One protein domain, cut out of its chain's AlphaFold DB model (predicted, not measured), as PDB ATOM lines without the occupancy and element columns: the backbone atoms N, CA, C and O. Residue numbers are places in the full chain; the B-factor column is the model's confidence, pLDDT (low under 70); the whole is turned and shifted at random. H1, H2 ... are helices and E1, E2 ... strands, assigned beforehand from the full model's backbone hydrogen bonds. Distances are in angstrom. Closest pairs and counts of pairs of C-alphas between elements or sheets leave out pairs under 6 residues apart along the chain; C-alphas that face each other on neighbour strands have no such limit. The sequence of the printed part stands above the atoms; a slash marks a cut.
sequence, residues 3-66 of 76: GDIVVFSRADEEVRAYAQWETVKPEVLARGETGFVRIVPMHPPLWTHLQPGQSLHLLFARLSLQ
ATOM      1  N   GLY A   3     253.703 300.695 389.705       73.25
ATOM      2  CA  GLY A   3     254.972 301.312 389.357       73.25
ATOM      3  C   GLY A   3     254.824 302.313 388.226       73.25
ATOM      4  O   GLY A   3     253.782 302.373 387.568       73.25
ATOM      5  N   ASP A   4     255.875 303.091 388.011       79.12
ATOM      6  CA  ASP A   4     255.890 304.215 387.079       79.12
ATOM      7  C   ASP A   4     257.277 304.402 386.473       79.12
ATOM      8  O   ASP A   4     258.286 303.875 386.952       79.12
ATOM      9  N   ILE A   5     257.307 305.161 385.386       82.56
ATOM     10  CA  ILE A   5     258.525 305.608 384.742       82.56
ATOM     11  C   ILE A   5     259.033 306.835 385.494       82.56
ATOM     12  O   ILE A   5     258.383 307.882 385.556       82.56
ATOM     13  N   VAL A   6     260.237 306.691 386.030       80.25
ATOM     14  CA  VAL A   6     261.008 307.757 386.653       80.25
ATOM     15  C   VAL A   6     262.026 308.266 385.647       80.25
ATOM     16  O   VAL A   6     262.710 307.482 384.984       80.25
ATOM     17  N   VAL A   7     262.115 309.584 385.537       84.06
ATOM     18  CA  VAL A   7     263.053 310.274 384.663       84.06
ATOM     19  C   VAL A   7     264.086 311.002 385.504       84.06
ATOM     20  O   VAL A   7     263.739 311.716 386.446       84.06
ATOM     21  N   PHE A   8     265.356 310.806 385.168       83.00
ATOM     22  CA  PHE A   8     266.483 311.453 385.833       83.00
ATOM     23  C   PHE A   8     267.668 311.616 384.883       83.00
ATOM     24  O   PHE A   8     267.772 310.920 383.875       83.00
ATOM     25  N   SER A   9     268.574 312.535 385.215       82.12
ATOM     26  CA  SER A   9     269.772 312.801 384.416       82.12
ATOM     27  C   SER A   9     270.945 311.917 384.845       82.12
ATOM     28  O   SER A   9     271.277 311.837 386.031       82.12
ATOM     29  N   ARG A  10     271.625 311.306 383.874       82.00
ATOM     30  CA  ARG A  10     272.879 310.563 384.051       82.00
ATOM     31  C   ARG A  10     273.893 311.069 383.030       82.00
ATOM     32  O   ARG A  10     273.704 310.841 381.848       82.00
ATOM     33  N   ALA A  11     274.980 311.695 383.493       84.25
ATOM     34  CA  ALA A  11     276.026 312.245 382.616       84.25
ATOM     35  C   ALA A  11     275.445 313.099 381.466       84.25
ATOM     36  O   ALA A  11     275.773 312.888 380.305       84.25
ATOM     37  N   ASP A  12     274.532 314.010 381.815       83.62
ATOM     38  CA  ASP A  12     273.796 314.891 380.894       83.62
ATOM     39  C   ASP A  12     272.832 314.196 379.911       83.62
ATOM     40  O   ASP A  12     272.178 314.862 379.110       83.62
ATOM     41  N   GLU A  13     272.646 312.879 380.025       85.38
ATOM     42  CA  GLU A  13     271.626 312.131 379.291       85.38
ATOM     43  C   GLU A  13     270.357 311.936 380.133       85.38
ATOM     44  O   GLU A  13     270.414 311.617 381.326       85.38
ATOM     45  N   GLU A  14     269.189 312.101 379.507       89.56
ATOM     46  CA  GLU A  14     267.906 311.751 380.120       89.56
ATOM     47  C   GLU A  14     267.746 310.226 380.144       89.56
ATOM     48  O   GLU A  14     267.695 309.568 379.105       89.56
ATOM     49  N   VAL A  15     267.611 309.661 381.342       86.56
ATOM     50  CA  VAL A  15     267.326 308.242 381.549       86.56
ATOM     51  C   VAL A  15     265.888 308.084 382.002       86.56
ATOM     52  O   VAL A  15     265.434 308.748 382.931       86.56
ATOM     53  N   ARG A  16     265.180 307.148 381.367       89.69
ATOM     54  CA  ARG A  16     263.835 306.723 381.760       89.69
ATOM     55  C   ARG A  16     263.920 305.311 382.309       89.69
ATOM     56  O   ARG A  16     264.274 304.390 381.574       89.69
ATOM     57  N   ALA A  17     263.602 305.129 383.581       84.44
ATOM     58  CA  ALA A  17     263.657 303.826 384.224       84.44
ATOM     59  C   ALA A  17     262.353 303.525 384.953       84.44
ATOM     60  O   ALA A  17     261.790 304.380 385.630       84.44
ATOM     61  N   TYR A  18     261.886 302.287 384.831       83.12
ATOM     62  CA  TYR A  18     260.708 301.844 385.559       83.12
ATOM     63  C   TYR A  18     261.069 301.492 387.004       83.12
ATOM     64  O   TYR A  18     262.063 300.799 387.262       83.12
ATOM     65  N   ALA A  19     260.241 301.946 387.937       79.00
ATOM     66  CA  ALA A  19     260.335 301.591 389.341       79.00
ATOM     67  C   ALA A  19     258.986 301.159 389.898       79.00
ATOM     68  O   ALA A  19     257.942 301.679 389.510       79.00
ATOM     69  N   GLN A  20     259.033 300.217 390.834       80.00
ATOM     70  CA  GLN A  20     257.865 299.728 391.556       80.00
ATOM     71  C   GLN A  20     257.774 300.381 392.935       80.00
ATOM     72  O   GLN A  20     258.786 300.773 393.521       80.00
ATOM     73  N   TRP A  21     256.559 300.452 393.467       73.00
ATOM     74  CA  TRP A  21     256.292 300.821 394.851       73.00
ATOM     75  C   TRP A  21     255.224 299.911 395.466       73.00
ATOM     76  O   TRP A  21     254.388 299.299 394.788       73.00
ATOM     77  N   GLU A  22     255.261 299.807 396.790       66.75
ATOM     78  CA  GLU A  22     254.340 298.977 397.559       66.75
ATOM     79  C   GLU A  22     253.044 299.740 397.847       66.75
ATOM     80  O   GLU A  22     253.054 300.764 398.523       66.75
ATOM     81  N   THR A  23     251.913 299.234 397.349       63.56
ATOM     82  CA  THR A  23     250.582 299.828 397.573       63.56
ATOM     83  C   THR A  23     249.736 299.085 398.605       63.56
ATOM     84  O   THR A  23     248.676 299.567 398.997       63.56
ATOM     85  N   VAL A  24     250.184 297.916 399.077       62.03
ATOM     86  CA  VAL A  24     249.445 297.064 400.022       62.03
ATOM     87  C   VAL A  24     250.354 296.710 401.189       62.03
ATOM     88  O   VAL A  24     251.407 296.123 400.974       62.03
ATOM     89  N   LYS A  25     249.917 297.027 402.418       65.88
ATOM     90  CA  LYS A  25     250.698 296.854 403.659       65.88
ATOM     91  C   LYS A  25     252.109 297.470 403.561       65.88
ATOM     92  O   LYS A  25     253.080 296.756 403.808       65.88
ATOM     93  N   PRO A  26     252.227 298.759 403.190       66.88
ATOM     94  CA  PRO A  26     253.532 299.387 403.054       66.88
ATOM     95  C   PRO A  26     254.266 299.364 404.395       66.88
ATOM     96  O   PRO A  26     253.681 299.622 405.452       66.88
ATOM     97  N   GLU A  27     255.559 299.065 404.346       71.50
ATOM     98  CA  GLU A  27     256.426 299.235 405.503       71.50
ATOM     99  C   GLU A  27     256.525 300.727 405.855       71.50
ATOM    100  O   GLU A  27     256.823 301.569 405.002       71.50
ATOM    101  N   VAL A  28     256.274 301.074 407.120       70.25
ATOM    102  CA  VAL A  28     256.398 302.459 407.590       70.25
ATOM    103  C   VAL A  28     257.880 302.827 407.649       70.25
ATOM    104  O   VAL A  28     258.596 302.362 408.528       70.25
ATOM    105  N   LEU A  29     258.328 303.681 406.725       68.50
ATOM    106  CA  LEU A  29     259.729 304.118 406.636       68.50
ATOM    107  C   LEU A  29     260.084 305.169 407.693       68.50
ATOM    108  O   LEU A  29     261.154 305.121 408.291       68.50
ATOM    109  N   ALA A  30     259.188 306.135 407.894       64.44
ATOM    110  CA  ALA A  30     259.308 307.220 408.861       64.44
ATOM    111  C   ALA A  30     257.931 307.872 409.078       64.44
ATOM    112  O   ALA A  30     257.030 307.731 408.248       64.44
ATOM    113  N   ARG A  31     257.770 308.588 410.197       68.94
ATOM    114  CA  ARG A  31     256.581 309.397 410.512       68.94
ATOM    115  C   ARG A  31     256.995 310.860 410.647       68.94
ATOM    116  O   ARG A  31     258.002 311.140 411.289       68.94
ATOM    117  N   GLY A  32     256.227 311.772 410.062       67.56
ATOM    118  CA  GLY A  32     256.481 313.208 410.136       67.56
ATOM    119  C   GLY A  32     255.559 314.003 409.217       67.56
ATOM    120  O   GLY A  32     254.659 313.443 408.598       67.56
ATOM    121  N   GLU A  33     255.813 315.306 409.106       61.31
ATOM    122  CA  GLU A  33     255.043 316.225 408.247       61.31
ATOM    123  C   GLU A  33     255.211 315.934 406.746       61.31
ATOM    124  O   GLU A  33     254.422 316.389 405.923       61.31
ATOM    125  N   THR A  34     256.241 315.166 406.378       62.84
ATOM    126  CA  THR A  34     256.516 314.740 405.001       62.84
ATOM    127  C   THR A  34     256.242 313.245 404.846       62.84
ATOM    128  O   THR A  34     256.664 312.439 405.676       62.84
ATOM    129  N   GLY A  35     255.553 312.865 403.767       64.00
ATOM    130  CA  GLY A  35     255.370 311.465 403.384       64.00
ATOM    131  C   GLY A  35     256.621 310.896 402.715       64.00
ATOM    132  O   GLY A  35     257.246 311.558 401.888       64.00
ATOM    133  N   PHE A  36     256.970 309.654 403.045       67.44
ATOM    134  CA  PHE A  36     258.087 308.937 402.429       67.44
ATOM    135  C   PHE A  36     257.556 307.806 401.549       67.44
ATOM    136  O   PHE A  36     256.668 307.061 401.959       67.44
ATOM    137  N   VAL A  37     258.129 307.649 400.355       71.06
ATOM    138  CA  VAL A  37     257.815 306.553 399.430       71.06
ATOM    139  C   VAL A  37     259.094 305.781 399.138       71.06
ATOM    140  O   VAL A  37     260.116 306.373 398.789       71.06
ATOM    141  N   ARG A  38     259.044 304.452 399.265       74.00
ATOM    142  CA  ARG A  38     260.131 303.570 398.828       74.00
ATOM    143  C   ARG A  38     259.993 303.332 397.330       74.00
ATOM    144  O   ARG A  38     258.984 302.796 396.881       74.00
ATOM    145  N   ILE A  39     261.024 303.700 396.582       76.75
ATOM    146  CA  ILE A  39     261.156 303.381 395.162       76.75
ATOM    147  C   ILE A  39     262.034 302.136 395.048       76.75
ATOM    148  O   ILE A  39     263.152 302.127 395.565       76.75
ATOM    149  N   VAL A  40     261.540 301.092 394.382       80.25
ATOM    150  CA  VAL A  40     262.293 299.858 394.128       80.25
ATOM    151  C   VAL A  40     262.682 299.806 392.647       80.25
ATOM    152  O   VAL A  40     261.815 299.611 391.788       80.25
ATOM    153  N   PRO A  41     263.974 299.988 392.317       82.38
ATOM    154  CA  PRO A  41     264.467 299.861 390.952       82.38
ATOM    155  C   PRO A  41     264.238 298.460 390.384       82.38
ATOM    156  O   PRO A  41     264.723 297.482 390.947       82.38
ATOM    157  N   MET A  42     263.598 298.354 389.217       81.88
ATOM    158  CA  MET A  42     263.532 297.067 388.508       81.88
ATOM    159  C   MET A  42     264.843 296.715 387.792       81.88
ATOM    160  O   MET A  42     265.115 295.545 387.544       81.88
ATOM    161  N   HIS A  43     265.671 297.716 387.475       85.06
ATOM    162  CA  HIS A  43     266.982 297.530 386.850       85.06
ATOM    163  C   HIS A  43     268.060 298.299 387.635       85.06
ATOM    164  O   HIS A  43     268.451 299.395 387.221       85.06
ATOM    165  N   PRO A  44     268.572 297.749 388.755       84.31
ATOM    166  CA  PRO A  44     269.466 298.466 389.670       84.31
ATOM    167  C   PRO A  44     270.675 299.156 389.009       84.31
ATOM    168  O   PRO A  44     270.935 300.303 389.363       84.31
ATOM    169  N   PRO A  45     271.349 298.575 387.990       88.62
ATOM    170  CA  PRO A  45     272.454 299.256 387.299       88.62
ATOM    171  C   PRO A  45     272.123 300.604 386.634       88.62
ATOM    172  O   PRO A  45     273.034 301.360 386.319       88.62
ATOM    173  N   LEU A  46     270.848 300.929 386.384       81.00
ATOM    174  CA  LEU A  46     270.475 302.252 385.856       81.00
ATOM    175  C   LEU A  46     270.434 303.324 386.954       81.00
ATOM    176  O   LEU A  46     270.555 304.508 386.658       81.00
ATOM    177  N   TRP A  47     270.294 302.906 388.212       85.81
ATOM    178  CA  TRP A  47     270.061 303.763 389.375       85.81
ATOM    179  C   TRP A  47     271.329 304.004 390.196       85.81
ATOM    180  O   TRP A  47     271.370 304.920 391.009       85.81
ATOM    181  N   THR A  48     272.390 303.227 389.958       84.94
ATOM    182  CA  THR A  48     273.679 303.321 390.671       84.94
ATOM    183  C   THR A  48     274.388 304.666 390.516       84.94
ATOM    184  O   THR A  48     275.333 304.942 391.247       84.94
ATOM    185  N   HIS A  49     273.964 305.496 389.562       81.31
ATOM    186  CA  HIS A  49     274.550 306.812 389.299       81.31
ATOM    187  C   HIS A  49     273.872 307.944 390.068       81.31
ATOM    188  O   HIS A  49     274.396 309.058 390.062       81.31
ATOM    189  N   LEU A  50     272.735 307.668 390.716       82.69
ATOM    190  CA  LEU A  50     271.990 308.679 391.449       82.69
ATOM    191  C   LEU A  50     272.802 309.208 392.634       82.69
ATOM    192  O   LEU A  50     273.350 308.438 393.423       82.69
ATOM    193  N   GLN A  51     272.864 310.531 392.752       80.44
ATOM    194  CA  GLN A  51     273.560 311.250 393.817       80.44
ATOM    195  C   GLN A  51     272.563 311.946 394.754       80.44
ATOM    196  O   GLN A  51     271.486 312.363 394.309       80.44
ATOM    197  N   PRO A  52     272.912 312.134 396.042       78.25
ATOM    198  CA  PRO A  52     272.126 312.965 396.946       78.25
ATOM    199  C   PRO A  52     271.865 314.359 396.354       78.25
ATOM    200  O   PRO A  52     272.773 314.995 395.825       78.25
ATOM    201  N   GLY A  53     270.620 314.832 396.449       76.88
ATOM    202  CA  GLY A  53     270.208 316.141 395.928       76.88
ATOM    203  C   GLY A  53     269.795 316.164 394.451       76.88
ATOM    204  O   GLY A  53     269.362 317.211 393.978       76.88
ATOM    205  N   GLN A  54     269.877 315.044 393.722       78.38
ATOM    206  CA  GLN A  54     269.310 314.962 392.373       78.38
ATOM    207  C   GLN A  54     267.780 314.882 392.397       78.38
ATOM    208  O   GLN A  54     267.183 314.168 393.204       78.38
ATOM    209  N   SER A  55     267.152 315.591 391.459       77.44
ATOM    210  CA  SER A  55     265.707 315.548 391.246       77.44
ATOM    211  C   SER A  55     265.310 314.320 390.432       77.44
ATOM    212  O   SER A  55     265.922 314.010 389.409       77.44
ATOM    213  N   LEU A  56     264.244 313.652 390.869       79.12
ATOM    214  CA  LEU A  56     263.575 312.589 390.126       79.12
ATOM    215  C   LEU A  56     262.229 313.115 389.628       79.12
ATOM    216  O   LEU A  56     261.439 313.641 390.412       79.12
ATOM    217  N   HIS A  57     261.952 312.951 388.339       77.38
ATOM    218  CA  HIS A  57     260.677 313.335 387.743       77.38
ATOM    219  C   HIS A  57     259.807 312.097 387.538       77.38
ATOM    220  O   HIS A  57     260.192 311.158 386.846       77.38
ATOM    221  N   LEU A  58     258.622 312.092 388.141       73.38
ATOM    222  CA  LEU A  58     257.635 311.025 387.987       73.38
ATOM    223  C   LEU A  58     256.685 311.397 386.846       73.38
ATOM    224  O   LEU A  58     256.022 312.432 386.926       73.38
ATOM    225  N   LEU A  59     256.630 310.591 385.782       63.56
ATOM    226  CA  LEU A  59     255.851 310.937 384.586       63.56
ATOM    227  C   LEU A  59     254.348 310.688 384.742       63.56
ATOM    228  O   LEU A  59     253.553 311.449 384.191       63.56
ATOM    229  N   PHE A  60     253.939 309.658 385.486       60.44
ATOM    230  CA  PHE A  60     252.535 309.262 385.613       60.44
ATOM    231  C   PHE A  60     252.128 309.113 387.079       60.44
ATOM    232  O   PHE A  60     251.518 308.115 387.469       60.44
ATOM    233  N   ALA A  61     252.442 310.132 387.886       55.50
ATOM    234  CA  ALA A  61     252.276 310.134 389.336       55.50
ATOM    235  C   ALA A  61     250.813 309.943 389.804       55.50
ATOM    236  O   ALA A  61     250.161 310.864 390.304       55.50
ATOM    237  N   ARG A  62     250.325 308.696 389.779       56.69
ATOM    238  CA  ARG A  62     249.181 308.230 390.585       56.69
ATOM    239  C   ARG A  62     249.468 308.333 392.089       56.69
ATOM    240  O   ARG A  62     248.539 308.299 392.888       56.69
ATOM    241  N   LEU A  63     250.740 308.508 392.463       53.28
ATOM    242  CA  LEU A  63     251.226 308.738 393.829       53.28
ATOM    243  C   LEU A  63     250.586 309.958 394.506       53.28
ATOM    244  O   LEU A  63     250.412 309.952 395.725       53.28
ATOM    245  N   SER A  64     250.162 310.962 393.731       49.66
ATOM    246  CA  SER A  64     249.449 312.133 394.259       49.66
ATOM    247  C   SER A  64     248.163 311.767 395.009       49.66
ATOM    248  O   SER A  64     247.783 312.486 395.920       49.66
ATOM    249  N   LEU A  65     247.527 310.628 394.707       46.81
ATOM    250  CA  LEU A  65     246.296 310.192 395.375       46.81
ATOM    251  C   LEU A  65     246.532 309.460 396.708       46.81
ATOM    252  O   LEU A  65     245.585 309.298 397.470       46.81
ATOM    253  N   GLN A  66     247.762 309.021 397.006       48.69
ATOM    254  CA  GLN A  66     248.081 308.265 398.231       48.69
ATOM    255  C   GLN A  66     248.849 309.084 399.273       48.69
ATOM    256  O   GLN A  66     248.864 308.721 400.444       48.69
TER     257      GLN A  66
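Overview. This is residues 3 to 66 of the 76 residues of an uncharacterized protein of Deinococcus sp. OD32 (UniProt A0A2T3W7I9). There is little regular structure here: one two-stranded hairpin, E1 and E2, and a long looping stretch, residues 22 to 61, that folds back to pair briefly beside each strand before a tiny helix, H1. The 64 printed residues run E1, E2, H1, the sheet E1 - E2 being antiparallel; the class is mostly strand, with only 21 residues in named elements. The whole is elongated, 34 by 21 by 20 A, and only just compact, close to loose, with a radius of gyration of the C-alphas of 12.6 A.

Along the chain. Find C-alpha 3 at (254.972, 301.312, 389.357); E1, residues 3 to 10, runs 20.8 A from there. E2, residues 13 to 21, runs 24.6 A. H1, residues 62 to 65, ends at C-alpha 65, (246.296, 310.192, 395.375), after 5.9 A.

Arrangement. Look first at the hairpin of E1 and E2, antiparallel at 151 degrees: N 6 and O 17 are within hydrogen-bond range at 2.8 A. Residues 57 to 58 pair antiparallel with residues 6 to 7 of E1, and residues 40 to 41 with residues 19 to 20 of E2. E1 and H1 are apart. H1 is too short for an O i to N i+4 pair; its one O i to N i+3 pair is within range.

Size, cuts and confidence. The C-alphas farthest apart, of Asp 12 and Lys 25, are 37.1 A apart. The printed part has no cut; the link from E2 to H1 is long, 40 residues. Look for pLDDT under 70 at residues 22 to 26, 29 to 36 and 59 to 66.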